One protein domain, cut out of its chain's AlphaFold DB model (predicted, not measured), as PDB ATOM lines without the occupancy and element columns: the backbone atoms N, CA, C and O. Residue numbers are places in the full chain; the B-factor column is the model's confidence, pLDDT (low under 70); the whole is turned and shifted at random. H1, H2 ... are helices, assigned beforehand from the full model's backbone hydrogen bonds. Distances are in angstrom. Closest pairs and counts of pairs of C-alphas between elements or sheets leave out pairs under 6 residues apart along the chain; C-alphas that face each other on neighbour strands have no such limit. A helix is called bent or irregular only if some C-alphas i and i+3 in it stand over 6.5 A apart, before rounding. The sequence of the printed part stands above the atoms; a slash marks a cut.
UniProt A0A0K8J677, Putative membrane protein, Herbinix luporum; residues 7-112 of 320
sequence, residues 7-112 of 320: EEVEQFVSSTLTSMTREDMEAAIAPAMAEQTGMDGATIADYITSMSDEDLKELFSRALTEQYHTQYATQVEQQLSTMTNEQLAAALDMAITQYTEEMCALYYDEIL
ATOM      1  N   GLU A   7     -20.242 -10.197 -83.500       76.94
ATOM      2  CA  GLU A   7     -19.129  -9.618 -84.262       76.94
ATOM      3  C   GLU A   7     -19.245  -8.083 -84.402       76.94
ATOM      4  O   GLU A   7     -18.248  -7.367 -84.290       76.94
ATOM      5  N   GLU A   8     -20.460  -7.547 -84.584       78.38
ATOM      6  CA  GLU A   8     -20.712  -6.097 -84.646       78.38
ATOM      7  C   GLU A   8     -20.512  -5.420 -83.284       78.38
ATOM      8  O   GLU A   8     -19.941  -4.325 -83.209       78.38
ATOM      9  N   VAL A   9     -20.952  -6.080 -82.209       81.75
ATOM     10  CA  VAL A   9     -20.784  -5.605 -80.830       81.75
ATOM     11  C   VAL A   9     -19.301  -5.567 -80.464       81.75
ATOM     12  O   VAL A   9     -18.803  -4.531 -80.018       81.75
ATOM     13  N   GLU A  10     -18.564  -6.652 -80.716       81.56
ATOM     14  CA  GLU A  10     -17.125  -6.726 -80.448       81.56
ATOM     15  C   GLU A  10     -16.342  -5.673 -81.241       81.56
ATOM     16  O   GLU A  10     -15.457  -5.006 -80.696       81.56
ATOM     17  N   GLN A  11     -16.691  -5.459 -82.513       83.69
ATOM     18  CA  GLN A  11     -16.047  -4.447 -83.344       83.69
ATOM     19  C   GLN A  11     -16.318  -3.023 -82.833       83.69
ATOM     20  O   GLN A  11     -15.396  -2.200 -82.763       83.69
ATOM     21  N   PHE A  12     -17.559  -2.717 -82.444       84.69
ATOM     22  CA  PHE A  12     -17.926  -1.421 -81.872       84.69
ATOM     23  C   PHE A  12     -17.174  -1.155 -80.562       84.69
ATOM     24  O   PHE A  12     -16.520  -0.115 -80.413       84.69
ATOM     25  N   VAL A  13     -17.186  -2.125 -79.649       83.19
ATOM     26  CA  VAL A  13     -16.536  -2.028 -78.340       83.19
ATOM     27  C   VAL A  13     -15.018  -1.912 -78.492       83.19
ATOM     28  O   VAL A  13     -14.412  -0.992 -77.940       83.19
ATOM     29  N   SER A  14     -14.390  -2.756 -79.318       81.69
ATOM     30  CA  SER A  14     -12.943  -2.712 -79.561       81.69
ATOM     31  C   SER A  14     -12.494  -1.406 -80.221       81.69
ATOM     32  O   SER A  14     -11.431  -0.880 -79.873       81.69
ATOM     33  N   SER A  15     -13.269  -0.871 -81.170       83.69
ATOM     34  CA  SER A  15     -12.932   0.387 -81.848       83.69
ATOM     35  C   SER A  15     -13.016   1.587 -80.901       83.69
ATOM     36  O   SER A  15     -12.119   2.433 -80.891       83.69
ATOM     37  N   THR A  16     -14.033   1.604 -80.038       81.44
ATOM     38  CA  THR A  16     -14.258   2.661 -79.049       81.44
ATOM     39  C   THR A  16     -13.189   2.615 -77.959       81.44
ATOM     40  O   THR A  16     -12.544   3.630 -77.695       81.44
ATOM     41  N   LEU A  17     -12.890   1.427 -77.421       80.62
ATOM     42  CA  LEU A  17     -11.847   1.222 -76.408       80.62
ATOM     43  C   LEU A  17     -10.446   1.625 -76.886       80.62
ATOM     44  O   LEU A  17      -9.647   2.124 -76.099       80.62
ATOM     45  N   THR A  18     -10.138   1.436 -78.172       80.69
ATOM     46  CA  THR A  18      -8.832   1.823 -78.740       80.69
ATOM     47  C   THR A  18      -8.695   3.345 -78.887       80.69
ATOM     48  O   THR A  18      -7.582   3.867 -78.947       80.69
ATOM     49  N   SER A  19      -9.819   4.063 -78.951       79.56
ATOM     50  CA  SER A  19      -9.867   5.512 -79.170       79.56
ATOM     51  C   SER A  19      -9.920   6.353 -77.889       79.56
ATOM     52  O   SER A  19      -9.744   7.567 -77.969       79.56
ATOM     53  N   MET A  20     -10.139   5.731 -76.726       80.06
ATOM     54  CA  MET A  20     -10.350   6.423 -75.451       80.06
ATOM     55  C   MET A  20      -9.164   6.265 -74.501       80.06
ATOM     56  O   MET A  20      -8.535   5.208 -74.420       80.06
ATOM     57  N   THR A  21      -8.854   7.327 -73.758       82.56
ATOM     58  CA  THR A  21      -7.852   7.280 -72.689       82.56
ATOM     59  C   THR A  21      -8.480   6.835 -71.367       82.56
ATOM     60  O   THR A  21      -9.700   6.812 -71.216       82.56
ATOM     61  N   ARG A  22      -7.643   6.476 -70.383       79.44
ATOM     62  CA  ARG A  22      -8.109   6.120 -69.031       79.44
ATOM     63  C   ARG A  22      -8.973   7.228 -68.422       79.44
ATOM     64  O   ARG A  22     -10.052   6.943 -67.924       79.44
ATOM     65  N   GLU A  23      -8.530   8.475 -68.544       78.38
ATOM     66  CA  GLU A  23      -9.232   9.653 -68.026       78.38
ATOM     67  C   GLU A  23     -10.613   9.834 -68.684       78.38
ATOM     68  O   GLU A  23     -11.590  10.144 -68.003       78.38
ATOM     69  N   ASP A  24     -10.732   9.535 -69.983       79.19
ATOM     70  CA  ASP A  24     -12.013   9.582 -70.701       79.19
ATOM     71  C   ASP A  24     -12.989   8.490 -70.226       79.19
ATOM     72  O   ASP A  24     -14.194   8.730 -70.130       79.19
ATOM     73  N   MET A  25     -12.482   7.290 -69.911       79.00
ATOM     74  CA  MET A  25     -13.296   6.181 -69.396       79.00
ATOM     75  C   MET A  25     -13.793   6.459 -67.971       79.00
ATOM     76  O   MET A  25     -14.966   6.237 -67.671       79.00
ATOM     77  N   GLU A  26     -12.933   7.002 -67.105       79.00
ATOM     78  CA  GLU A  26     -13.299   7.388 -65.735       79.00
ATOM     79  C   GLU A  26     -14.380   8.483 -65.737       79.00
ATOM     80  O   GLU A  26     -15.373   8.388 -65.008       79.00
ATOM     81  N   ALA A  27     -14.245   9.481 -66.619       78.81
ATOM     82  CA  ALA A  27     -15.224  10.555 -66.782       78.81
ATOM     83  C   ALA A  27     -16.574  10.073 -67.344       78.81
ATOM     84  O   ALA A  27     -17.615  10.638 -67.001       78.81
ATOM     85  N   ALA A  28     -16.577   9.041 -68.192       78.06
ATOM     86  CA  ALA A  28     -17.792   8.486 -68.788       78.06
ATOM     87  C   ALA A  28     -18.578   7.577 -67.826       78.06
ATOM     88  O   ALA A  28     -19.807   7.561 -67.865       78.06
ATOM     89  N   ILE A  29     -17.888   6.842 -66.947       76.44
ATOM     90  CA  ILE A  29     -18.509   5.873 -66.027       76.44
ATOM     91  C   ILE A  29     -19.035   6.537 -64.749       76.44
ATOM     92  O   ILE A  29     -20.087   6.143 -64.236       76.44
ATOM     93  N   ALA A  30     -18.339   7.553 -64.229       76.00
ATOM     94  CA  ALA A  30     -18.678   8.176 -62.947       76.00
ATOM     95  C   ALA A  30     -20.136   8.688 -62.834       76.00
ATOM     96  O   ALA A  30     -20.757   8.446 -61.795       76.00
ATOM     97  N   PRO A  31     -20.735   9.334 -63.861       75.94
ATOM     98  CA  PRO A  31     -22.129   9.782 -63.805       75.94
ATOM     99  C   PRO A  31     -23.129   8.619 -63.774       75.94
ATOM    100  O   PRO A  31     -24.076   8.651 -62.992       75.94
ATOM    101  N   ALA A  32     -22.892   7.574 -64.577       72.44
ATOM    102  CA  ALA A  32     -23.772   6.408 -64.664       72.44
ATOM    103  C   ALA A  32     -23.783   5.607 -63.350       72.44
ATOM    104  O   ALA A  32     -24.839   5.207 -62.860       72.44
ATOM    105  N   MET A  33     -22.615   5.450 -62.715       72.50
ATOM    106  CA  MET A  33     -22.521   4.796 -61.407       72.50
ATOM    107  C   MET A  33     -23.186   5.612 -60.292       72.50
ATOM    108  O   MET A  33     -23.784   5.027 -59.385       72.50
ATOM    109  N   ALA A  34     -23.112   6.945 -60.345       75.00
ATOM    110  CA  ALA A  34     -23.769   7.820 -59.371       75.00
ATOM    111  C   ALA A  34     -25.293   7.715 -59.440       75.00
ATOM    112  O   ALA A  34     -25.955   7.642 -58.405       75.00
ATOM    113  N   GLU A  35     -25.839   7.634 -60.653       74.62
ATOM    114  CA  GLU A  35     -27.272   7.476 -60.882       74.62
ATOM    115  C   GLU A  35     -27.788   6.102 -60.427       74.62
ATOM    116  O   GLU A  35     -28.832   6.018 -59.783       74.62
ATOM    117  N   GLN A  36     -27.031   5.028 -60.677       69.19
ATOM    118  CA  GLN A  36     -27.456   3.662 -60.356       69.19
ATOM    119  C   GLN A  36     -27.297   3.290 -58.870       69.19
ATOM    120  O   GLN A  36     -28.080   2.501 -58.341       69.19
ATOM    121  N   THR A  37     -26.290   3.836 -58.179       74.88
ATOM    122  CA  THR A  37     -25.991   3.494 -56.771       74.88
ATOM    123  C   THR A  37     -26.529   4.509 -55.764       74.88
ATOM    124  O   THR A  37     -26.611   4.204 -54.571       74.88
ATOM    125  N   GLY A  38     -26.887   5.718 -56.213       72.75
ATOM    126  CA  GLY A  38     -27.322   6.819 -55.350       72.75
ATOM    127  C   GLY A  38     -26.234   7.347 -54.402       72.75
ATOM    128  O   GLY A  38     -26.556   8.044 -53.439       72.75
ATOM    129  N   MET A  39     -24.964   6.991 -54.628       77.06
ATOM    130  CA  MET A  39     -23.822   7.418 -53.811       77.06
ATOM    131  C   MET A  39     -23.280   8.782 -54.273       77.06
ATOM    132  O   MET A  39     -23.444   9.180 -55.424       77.06
ATOM    133  N   ASP A  40     -22.623   9.510 -53.363       77.06
ATOM    134  CA  ASP A  40     -22.049  10.829 -53.654       77.06
ATOM    135  C   ASP A  40     -20.924  10.748 -54.702       77.06
ATOM    136  O   ASP A  40     -20.040   9.887 -54.622       77.06
ATOM    137  N   GLY A  41     -20.931  11.674 -55.667       69.50
ATOM    138  CA  GLY A  41     -20.053  11.636 -56.844       69.50
ATOM    139  C   GLY A  41     -18.556  11.663 -56.515       69.50
ATOM    140  O   GLY A  41     -17.760  11.086 -57.252       69.50
ATOM    141  N   ALA A  42     -18.166  12.252 -55.380       72.31
ATOM    142  CA  ALA A  42     -16.776  12.244 -54.918       72.31
ATOM    143  C   ALA A  42     -16.326  10.858 -54.417       72.31
ATOM    144  O   ALA A  42     -15.188  10.457 -54.643       72.31
ATOM    145  N   THR A  43     -17.230  10.095 -53.793       75.06
ATOM    146  CA  THR A  43     -16.935   8.737 -53.297       75.06
ATOM    147  C   THR A  43     -16.769   7.751 -54.455       75.06
ATOM    148  O   THR A  43     -15.934   6.850 -54.404       75.06
ATOM    149  N   ILE A  44     -17.544   7.945 -55.523       73.81
ATOM    150  CA  ILE A  44     -17.472   7.137 -56.746       73.81
ATOM    151  C   ILE A  44     -16.200   7.450 -57.535       73.81
ATOM    152  O   ILE A  44     -15.549   6.527 -58.015       73.81
ATOM    153  N   ALA A  45     -15.803   8.723 -57.624       73.00
ATOM    154  CA  ALA A  45     -14.559   9.115 -58.285       73.00
ATOM    155  C   ALA A  45     -13.323   8.493 -57.609       73.00
ATOM    156  O   ALA A  45     -12.458   7.950 -58.297       73.00
ATOM    157  N   ASP A  46     -13.271   8.491 -56.272       76.69
ATOM    158  CA  ASP A  46     -12.190   7.842 -55.516       76.69
ATOM    159  C   ASP A  46     -12.178   6.317 -55.726       76.69
ATOM    160  O   ASP A  46     -11.113   5.714 -55.883       76.69
ATOM    161  N   TYR A  47     -13.357   5.687 -55.785       76.38
ATOM    162  CA  TYR A  47     -13.488   4.255 -56.052       76.38
ATOM    163  C   TYR A  47     -13.002   3.885 -57.461       76.38
ATOM    164  O   TYR A  47     -12.166   2.993 -57.600       76.38
ATOM    165  N   ILE A  48     -13.442   4.617 -58.486       76.00
ATOM    166  CA  ILE A  48     -13.052   4.410 -59.888       76.00
ATOM    167  C   ILE A  48     -11.542   4.632 -60.081       76.00
ATOM    168  O   ILE A  48     -10.876   3.820 -60.719       76.00
ATOM    169  N   THR A  49     -10.967   5.665 -59.453       78.12
ATOM    170  CA  THR A  49      -9.518   5.941 -59.517       78.12
ATOM    171  C   THR A  49      -8.691   4.817 -58.874       78.12
ATOM    172  O   THR A  49      -7.556   4.556 -59.275       78.12
ATOM    173  N   SER A  50      -9.259   4.123 -57.879       79.00
ATOM    174  CA  SER A  50      -8.618   2.990 -57.200       79.00
ATOM    175  C   SER A  50      -8.704   1.656 -57.960       79.00
ATOM    176  O   SER A  50      -8.034   0.698 -57.564       79.00
ATOM    177  N   MET A  51      -9.487   1.580 -59.046       80.25
ATOM    178  CA  MET A  51      -9.610   0.380 -59.882       80.25
ATOM    179  C   MET A  51      -8.370   0.155 -60.760       80.25
ATOM    180  O   MET A  51      -7.656   1.090 -61.146       80.25
ATOM    181  N   SER A  52      -8.107  -1.110 -61.101       84.12
ATOM    182  CA  SER A  52      -7.065  -1.436 -62.074       84.12
ATOM    183  C   SER A  52      -7.490  -1.020 -63.489       84.12
ATOM    184  O   SER A  52      -8.679  -0.909 -63.787       84.12
ATOM    185  N   ASP A  53      -6.517  -0.801 -64.381       79.19
ATOM    186  CA  ASP A  53      -6.797  -0.507 -65.799       79.19
ATOM    187  C   ASP A  53      -7.605  -1.617 -66.481       79.19
ATOM    188  O   ASP A  53      -8.334  -1.355 -67.436       79.19
ATOM    189  N   GLU A  54      -7.441  -2.857 -66.026       80.69
ATOM    190  CA  GLU A  54      -8.111  -4.030 -66.578       80.69
ATOM    191  C   GLU A  54      -9.573  -4.081 -66.124       80.69
ATOM    192  O   GLU A  54     -10.463  -4.167 -66.966       80.69
ATOM    193  N   ASP A  55      -9.824  -3.872 -64.827       81.44
ATOM    194  CA  ASP A  55     -11.181  -3.833 -64.269       81.44
ATOM    195  C   ASP A  55     -11.987  -2.648 -64.824       81.44
ATOM    196  O   ASP A  55     -13.176  -2.774 -65.117       81.44
ATOM    197  N   LEU A  56     -11.340  -1.486 -64.996       80.25
ATOM    198  CA  LEU A  56     -11.969  -0.299 -65.576       80.25
ATOM    199  C   LEU A  56     -12.376  -0.553 -67.034       80.25
ATOM    200  O   LEU A  56     -13.487  -0.210 -67.436       80.25
ATOM    201  N   LYS A  57     -11.493  -1.181 -67.822       82.50
ATOM    202  CA  LYS A  57     -11.778  -1.538 -69.217       82.50
ATOM    203  C   LYS A  57     -12.873  -2.584 -69.325       82.50
ATOM    204  O   LYS A  57     -13.703  -2.469 -70.217       82.50
ATOM    205  N   GLU A  58     -12.898  -3.577 -68.443       82.50
ATOM    206  CA  GLU A  58     -13.951  -4.591 -68.433       82.50
ATOM    207  C   GLU A  58     -15.313  -3.973 -68.093       82.50
ATOM    208  O   GLU A  58     -16.297  -4.206 -68.797       82.50
ATOM    209  N   LEU A  59     -15.368  -3.126 -67.062       82.12
ATOM    210  CA  LEU A  59     -16.593  -2.428 -66.674       82.12
ATOM    211  C   LEU A  59     -17.077  -1.497 -67.792       82.12
ATOM    212  O   LEU A  59     -18.260  -1.509 -68.139       82.12
ATOM    213  N   PHE A  60     -16.166  -0.746 -68.414       81.94
ATOM    214  CA  PHE A  60     -16.498   0.127 -69.536       81.94
ATOM    215  C   PHE A  60     -16.937  -0.656 -70.778       81.94
ATOM    216  O   PHE A  60     -17.900  -0.279 -71.435       81.94
ATOM    217  N   SER A  61     -16.283  -1.781 -71.073       83.31
ATOM    218  CA  SER A  61     -16.652  -2.689 -72.165       83.31
ATOM    219  C   SER A  61     -18.082  -3.204 -72.006       83.31
ATOM    220  O   SER A  61     -18.843  -3.215 -72.974       83.31
ATOM    221  N   ARG A  62     -18.475  -3.597 -70.788       83.56
ATOM    222  CA  ARG A  62     -19.849  -4.030 -70.489       83.56
ATOM    223  C   ARG A  62     -20.851  -2.890 -70.667       83.56
ATOM    224  O   ARG A  62     -21.868  -3.089 -71.322       83.56
ATOM    225  N   ALA A  63     -20.529  -1.694 -70.175       81.88
ATOM    226  CA  ALA A  63     -21.381  -0.517 -70.341       81.88
ATOM    227  C   ALA A  63     -21.556  -0.120 -71.819       81.88
ATOM    228  O   ALA A  63     -22.669   0.162 -72.254       81.88
ATOM    229  N   LEU A  64     -20.482  -0.150 -72.617       83.00
ATOM    230  CA  LEU A  64     -20.539   0.108 -74.060       83.00
ATOM    231  C   LEU A  64     -21.371  -0.940 -74.800       83.00
ATOM    232  O   LEU A  64     -22.106  -0.593 -75.723       83.00
ATOM    233  N   THR A  65     -21.262  -2.202 -74.388       84.06
ATOM    234  CA  THR A  65     -22.065  -3.300 -74.933       84.06
ATOM    235  C   THR A  65     -23.549  -3.025 -74.690       84.06
ATOM    236  O   THR A  65     -24.326  -2.938 -75.638       84.06
ATOM    237  N   GLU A  66     -23.940  -2.778 -73.440       81.81
ATOM    238  CA  GLU A  66     -25.329  -2.491 -73.055       81.81
ATOM    239  C   GLU A  66     -25.880  -1.216 -73.724       81.81
ATOM    240  O   GLU A  66     -27.013  -1.189 -74.219       81.81
ATOM    241  N   GLN A  67     -25.055  -0.171 -73.822       83.00
ATOM    242  CA  GLN A  67     -25.403   1.066 -74.518       83.00
ATOM    243  C   GLN A  67     -25.649   0.823 -76.012       83.00
ATOM    244  O   GLN A  67     -26.623   1.340 -76.567       83.00
ATOM    245  N   TYR A  68     -24.792   0.038 -76.665       84.19
ATOM    246  CA  TYR A  68     -24.943  -0.302 -78.074       84.19
ATOM    247  C   TYR A  68     -26.201  -1.137 -78.319       84.19
ATOM    248  O   TYR A  68     -26.971  -0.809 -79.222       84.19
ATOM    249  N   HIS A  69     -26.475  -2.139 -77.475       81.19
ATOM    250  CA  HIS A  69     -27.717  -2.916 -77.533       81.19
ATOM    251  C   HIS A  69     -28.955  -2.018 -77.423       81.19
ATOM    252  O   HIS A  69     -29.858  -2.107 -78.253       81.19
ATOM    253  N   THR A  70     -28.972  -1.097 -76.459       81.88
ATOM    254  CA  THR A  70     -30.092  -0.163 -76.253       81.88
ATOM    255  C   THR A  70     -30.277   0.782 -77.444       81.88
ATOM    256  O   THR A  70     -31.399   1.020 -77.903       81.88
ATOM    257  N   GLN A  71     -29.176   1.318 -77.980       83.75
ATOM    258  CA  GLN A  71     -29.202   2.212 -79.137       83.75
ATOM    259  C   GLN A  71     -29.691   1.488 -80.396       83.75
ATOM    260  O   GLN A  71     -30.524   2.025 -81.130       83.75
ATOM    261  N   TYR A  72     -29.197   0.271 -80.624       83.81
ATOM    262  CA  TYR A  72     -29.606  -0.585 -81.728       83.81
ATOM    263  C   TYR A  72     -31.094  -0.936 -81.624       83.81
ATOM    264  O   TYR A  72     -31.841  -0.723 -82.579       83.81
ATOM    265  N   ALA A  73     -31.556  -1.373 -80.448       79.75
ATOM    266  CA  ALA A  73     -32.959  -1.690 -80.198       79.75
ATOM    267  C   ALA A  73     -33.874  -0.482 -80.461       79.75
ATOM    268  O   ALA A  73     -34.861  -0.608 -81.181       79.75
ATOM    269  N   THR A  74     -33.500   0.706 -79.976       83.62
ATOM    270  CA  THR A  74     -34.269   1.946 -80.194       83.62
ATOM    271  C   THR A  74     -34.337   2.322 -81.678       83.62
ATOM    272  O   THR A  74     -35.380   2.750 -82.177       83.62
ATOM    273  N   GLN A  75     -33.229   2.169 -82.409       84.50
ATOM    274  CA  GLN A  75     -33.181   2.441 -83.846       84.50
ATOM    275  C   GLN A  75     -34.093   1.487 -84.627       84.50
ATOM    276  O   GLN A  75     -34.849   1.922 -85.500       84.50
ATOM    277  N   VAL A  76     -34.037   0.199 -84.294       82.62
ATOM    278  CA  VAL A  76     -34.874  -0.834 -84.906       82.62
ATOM    279  C   VAL A  76     -36.342  -0.604 -84.563       82.62
ATOM    280  O   VAL A  76     -37.178  -0.633 -85.458       82.62
ATOM    281  N   GLU A  77     -36.679  -0.298 -83.312       82.31
ATOM    282  CA  GLU A  77     -38.051  -0.001 -82.888       82.31
ATOM    283  C   GLU A  77     -38.635   1.188 -83.661       82.31
ATOM    284  O   GLU A  77     -39.742   1.101 -84.198       82.31
ATOM    285  N   GLN A  78     -37.870   2.274 -83.814       83.81
ATOM    286  CA  GLN A  78     -38.286   3.421 -84.623       83.81
ATOM    287  C   GLN A  78     -38.528   3.026 -86.080       83.81
ATOM    288  O   GLN A  78     -39.536   3.428 -86.662       83.81
ATOM    289  N   GLN A  79     -37.655   2.208 -86.667       82.19
ATOM    290  CA  GLN A  79     -37.823   1.732 -88.037       82.19
ATOM    291  C   GLN A  79     -39.072   0.850 -88.180       82.19
ATOM    292  O   GLN A  79     -39.889   1.082 -89.075       82.19
ATOM    293  N   LEU A  80     -39.263  -0.110 -87.276       81.25
ATOM    294  CA  LEU A  80     -40.396  -1.035 -87.286       81.25
ATOM    295  C   LEU A  80     -41.726  -0.319 -87.011       81.25
ATOM    296  O   LEU A  80     -42.735  -0.662 -87.624       81.25
ATOM    297  N   SER A  81     -41.733   0.735 -86.187       83.00
ATOM    298  CA  SER A  81     -42.936   1.532 -85.890       83.00
ATOM    299  C   SER A  81     -43.533   2.241 -87.114       83.00
ATOM    300  O   SER A  81     -44.707   2.613 -87.114       83.00
ATOM    301  N   THR A  82     -42.739   2.420 -88.176       86.56
ATOM    302  CA  THR A  82     -43.180   3.050 -89.430       86.56
ATOM    303  C   THR A  82     -43.773   2.065 -90.442       86.56
ATOM    304  O   THR A  82     -44.306   2.492 -91.468       86.56
ATOM    305  N   MET A  83     -43.700   0.759 -90.168       86.38
ATOM    306  CA  MET A  83     -44.157  -0.310 -91.059       86.38
ATOM    307  C   MET A  83     -45.558  -0.800 -90.670       86.38
ATOM    308  O   MET A  83     -45.963  -0.737 -89.511       86.38
ATOM    309  N   THR A  84     -46.327  -1.308 -91.637       90.88
ATOM    310  CA  THR A  84     -47.631  -1.931 -91.345       90.88
ATOM    311  C   THR A  84     -47.459  -3.350 -90.795       90.88
ATOM    312  O   THR A  84     -46.462  -4.010 -91.079       90.88
ATOM    313  N   ASN A  85     -48.467  -3.876 -90.087       85.69
ATOM    314  CA  ASN A  85     -48.443  -5.253 -89.563       85.69
ATOM    315  C   ASN A  85     -48.157  -6.313 -90.648       85.69
ATOM    316  O   ASN A  85     -47.501  -7.311 -90.371       85.69
ATOM    317  N   GLU A  86     -48.612  -6.092 -91.884       87.19
ATOM    318  CA  GLU A  86     -48.356  -6.994 -93.017       87.19
ATOM    319  C   GLU A  86     -46.894  -6.923 -93.493       87.19
ATOM    320  O   GLU A  86     -46.275  -7.949 -93.767       87.19
ATOM    321  N   GLN A  87     -46.307  -5.722 -93.529       86.12
ATOM    322  CA  GLN A  87     -44.891  -5.532 -93.858       86.12
ATOM    323  C   GLN A  87     -43.973  -6.084 -92.762       86.12
ATOM    324  O   GLN A  87     -42.933  -6.661 -93.074       86.12
ATOM    325  N   LEU A  88     -44.364  -5.929 -91.496       84.19
ATOM    326  CA  LEU A  88     -43.655  -6.486 -90.345       84.19
ATOM    327  C   LEU A  88     -43.670  -8.017 -90.361       84.19
ATOM    328  O   LEU A  88     -42.621  -8.628 -90.182       84.19
ATOM    329  N   ALA A  89     -44.823  -8.633 -90.645       82.38
ATOM    330  CA  ALA A  89     -44.935 -10.085 -90.773       82.38
ATOM    331  C   ALA A  89     -44.042 -10.628 -91.903       82.38
ATOM    332  O   ALA A  89     -43.251 -11.537 -91.677       82.38
ATOM    333  N   ALA A  90     -44.081 -10.006 -93.087       84.81
ATOM    334  CA  ALA A  90     -43.233 -10.411 -94.209       84.81
ATOM    335  C   ALA A  90     -41.728 -10.221 -93.925       84.81
ATOM    336  O   ALA A  90     -40.903 -11.025 -94.363       84.81
ATOM    337  N   ALA A  91     -41.358  -9.160 -93.200       81.62
ATOM    338  CA  ALA A  91     -39.980  -8.919 -92.782       81.62
ATOM    339  C   ALA A  91     -39.505  -9.971 -91.769       81.62
ATOM    340  O   ALA A  91     -38.389 -10.476 -91.897       81.62
ATOM    341  N   LEU A  92     -40.355 -10.334 -90.805       81.25
ATOM    342  CA  LEU A  92     -40.080 -11.388 -89.833       81.25
ATOM    343  C   LEU A  92     -39.908 -12.752 -90.516       81.25
ATOM    344  O   LEU A  92     -38.913 -13.426 -90.256       81.25
ATOM    345  N   ASP A  93     -40.802 -13.114 -91.439       83.75
ATOM    346  CA  ASP A  93     -40.718 -14.362 -92.208       83.75
ATOM    347  C   ASP A  93     -39.386 -14.468 -92.966       83.75
ATOM    348  O   ASP A  93     -38.714 -15.501 -92.928       83.75
ATOM    349  N   MET A  94     -38.952 -13.380 -93.612       81.94
ATOM    350  CA  MET A  94     -37.649 -13.331 -94.280       81.94
ATOM    351  C   MET A  94     -36.478 -13.417 -93.292       81.94
ATOM    352  O   MET A  94     -35.496 -14.096 -93.586       81.94
ATOM    353  N   ALA A  95     -36.571 -12.783 -92.120       77.31
ATOM    354  CA  ALA A  95     -35.523 -12.837 -91.098       77.31
ATOM    355  C   ALA A  95     -35.317 -14.252 -90.558       77.31
ATOM    356  O   ALA A  95     -34.186 -14.729 -90.523       77.31
ATOM    357  N   ILE A  96     -36.406 -14.918 -90.164       76.25
ATOM    358  CA  ILE A  96     -36.364 -16.230 -89.506       76.25
ATOM    359  C   ILE A  96     -35.682 -17.267 -90.406       76.25
ATOM    360  O   ILE A  96     -34.938 -18.112 -89.917       76.25
ATOM    361  N   THR A  97     -35.853 -17.176 -91.731       80.62
ATOM    362  CA  THR A  97     -35.189 -18.099 -92.674       80.62
ATOM    363  C   THR A  97     -33.662 -18.010 -92.693       80.62
ATOM    364  O   THR A  97     -33.017 -18.923 -93.203       80.62
ATOM    365  N   GLN A  98     -33.080 -16.934 -92.156       78.75
ATOM    366  CA  GLN A  98     -31.632 -16.714 -92.110       78.75
ATOM    367  C   GLN A  98     -31.036 -16.925 -90.713       78.75
ATOM    368  O   GLN A  98     -29.839 -16.718 -90.535       78.75
ATOM    369  N   TYR A  99     -31.840 -17.309 -89.717       78.56
ATOM    370  CA  TYR A  99     -31.341 -17.486 -88.355       78.56
ATOM    371  C   TYR A  99     -30.550 -18.789 -88.245       78.56
ATOM    372  O   TYR A  99     -30.979 -19.848 -88.708       78.56
ATOM    373  N   THR A 100     -29.378 -18.702 -87.624       80.81
ATOM    374  CA  THR A 100     -28.602 -19.873 -87.213       80.81
ATOM    375  C   THR A 100     -29.243 -20.526 -85.984       80.81
ATOM    376  O   THR A 100     -30.109 -19.938 -85.334       80.81
ATOM    377  N   GLU A 101     -28.825 -21.747 -85.640       79.62
ATOM    378  CA  GLU A 101     -29.311 -22.437 -84.431       79.62
ATOM    379  C   GLU A 101     -29.066 -21.608 -83.155       79.62
ATOM    380  O   GLU A 101     -29.941 -21.537 -82.295       79.62
ATOM    381  N   GLU A 102     -27.929 -20.910 -83.078       77.50
ATOM    382  CA  GLU A 102     -27.579 -20.011 -81.970       77.50
ATOM    383  C   GLU A 102     -28.498 -18.783 -81.906       77.50
ATOM    384  O   GLU A 102     -29.017 -18.451 -80.841       77.50
ATOM    385  N   MET A 103     -28.789 -18.149 -83.046       73.81
ATOM    386  CA  MET A 103     -29.713 -17.008 -83.097       73.81
ATOM    387  C   MET A 103     -31.149 -17.406 -82.736       73.81
ATOM    388  O   MET A 103     -31.876 -16.623 -82.126       73.81
ATOM    389  N   CYS A 104     -31.567 -18.622 -83.094       77.38
ATOM    390  CA  CYS A 104     -32.862 -19.165 -82.694       77.38
ATOM    391  C   CYS A 104     -32.945 -19.406 -81.179       77.38
ATOM    392  O   CYS A 104     -33.984 -19.119 -80.588       77.38
ATOM    393  N   ALA A 105     -31.873 -19.909 -80.557       78.94
ATOM    394  CA  ALA A 105     -31.816 -20.109 -79.109       78.94
ATOM    395  C   ALA A 105     -31.882 -18.775 -78.350       78.94
ATOM    396  O   ALA A 105     -32.707 -18.627 -77.454       78.94
ATOM    397  N   LEU A 106     -31.109 -17.770 -78.782       76.69
ATOM    398  CA  LEU A 106     -31.155 -16.419 -78.208       76.69
ATOM    399  C   LEU A 106     -32.548 -15.790 -78.319       76.69
ATOM    400  O   LEU A 106     -33.072 -15.248 -77.350       76.69
ATOM    401  N   TYR A 107     -33.193 -15.908 -79.483       75.50
ATOM    402  CA  TYR A 107     -34.553 -15.400 -79.662       75.50
ATOM    403  C   TYR A 107     -35.560 -16.087 -78.726       75.50
ATOM    404  O   TYR A 107     -36.478 -15.443 -78.219       75.50
ATOM    405  N   TYR A 108     -35.396 -17.389 -78.486       76.19
ATOM    406  CA  TYR A 108     -36.257 -18.138 -77.578       76.19
ATOM    407  C   TYR A 108     -36.084 -17.701 -76.118       76.19
ATOM    408  O   TYR A 108     -37.083 -17.512 -75.431       76.19
ATOM    409  N   ASP A 109     -34.846 -17.516 -75.660       77.81
ATOM    410  CA  ASP A 109     -34.558 -17.193 -74.259       77.81
ATOM    411  C   ASP A 109     -34.809 -15.714 -73.913       77.81
ATOM    412  O   ASP A 109     -35.192 -15.409 -72.784       77.81
ATOM    413  N   GLU A 110     -34.611 -14.793 -74.863       73.06
ATOM    414  CA  GLU A 110     -34.615 -13.346 -74.593       73.06
ATOM    415  C   GLU A 110     -35.892 -12.621 -75.060       73.06
ATOM    416  O   GLU A 110     -36.223 -11.564 -74.526       73.06
ATOM    417  N   ILE A 111     -36.634 -13.166 -76.037       70.75
ATOM    418  CA  ILE A 111     -37.793 -12.479 -76.650       70.75
ATOM    419  C   ILE A 111     -39.134 -13.171 -76.367       70.75
ATOM    420  O   ILE A 111     -40.168 -12.500 -76.316       70.75
ATOM    421  N   LEU A 112     -39.170 -14.497 -76.204       74.44
ATOM    422  CA  LEU A 112     -40.429 -15.202 -75.951       74.44
ATOM    423  C   LEU A 112     -40.825 -15.127 -74.472       74.44
ATOM    424  O   LEU A 112     -40.377 -15.916 -73.644       74.44
TER     425      LEU A 112
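Overview. This is residues 7 to 112 of the 320 residues of the protein "Putative membrane protein" of Herbinix luporum (UniProt A0A0K8J677). A long helix, H4, makes the axis of a rod: H1 and H2 pack on its first part, with H3 packed on H2, and beyond its far end H5 and H6, which touch no helix, fold back in a loose, open hook. Between these two ends, residues 70 to 79 of H4 stand free as a bare neck. The printed part has 106 residues with six named helices, H1 to H6 in order, and no named strand; the class is all helix. It is loose, with a radius of gyration of the C-alphas of 18.6 A, and spans 54 by 25 by 25 A.

Along the chain. H1, residues 7 to 19, begins at C-alpha 7 (-19.129, -9.618, -84.262) and is 18.5 A long. H2, residues 22 to 37, is 21.8 A long, with a kink of 30 degrees near residue 31; it is irregular, but only just, C-alphas 28 and 31 being 6.7 A apart. H3 holds residues 41 to 49. H4, residues 53 to 81, runs 41.4 A from C-alpha 53 (-6.797, -0.507, -65.799). H5 holds residues 85 to 96, and H6, residues 101 to 110, ends at C-alpha 110 (-34.615, -13.346, -74.593).

Arrangement. H1 touches residues 57 to 68 of H4, closest at the C-alphas of Val 13 and Ser 61, 6.2 A, at a steep tilt of 52 degrees, opposite ways. Residues 22 to 29 of H2 touch H4, closest at the C-alphas of Met 25 and Phe 60, 6.9 A. H2 touches H3, closest at the C-alphas of Ala 34 and Gly 41, 5.9 A. H4 and H5 are close but not clearly touching, the C-alphas of Leu 80 and Leu 88 being closest at 7.0 A. H5 and H6 are only just apart, closest 8.2 A. In H1, H3, H4, H5 and H6 every O i to N i+4 pair is within hydrogen-bond range; in H2, 10 of 12.

Size, cuts and confidence. The C-alphas farthest apart are those of Ser 50 and Glu 86, 54.4 A. The printed part has no cut, and its five links between helices are tight. Mean pLDDT of the printed part is 79.8; residues 36 and 41 are under 70.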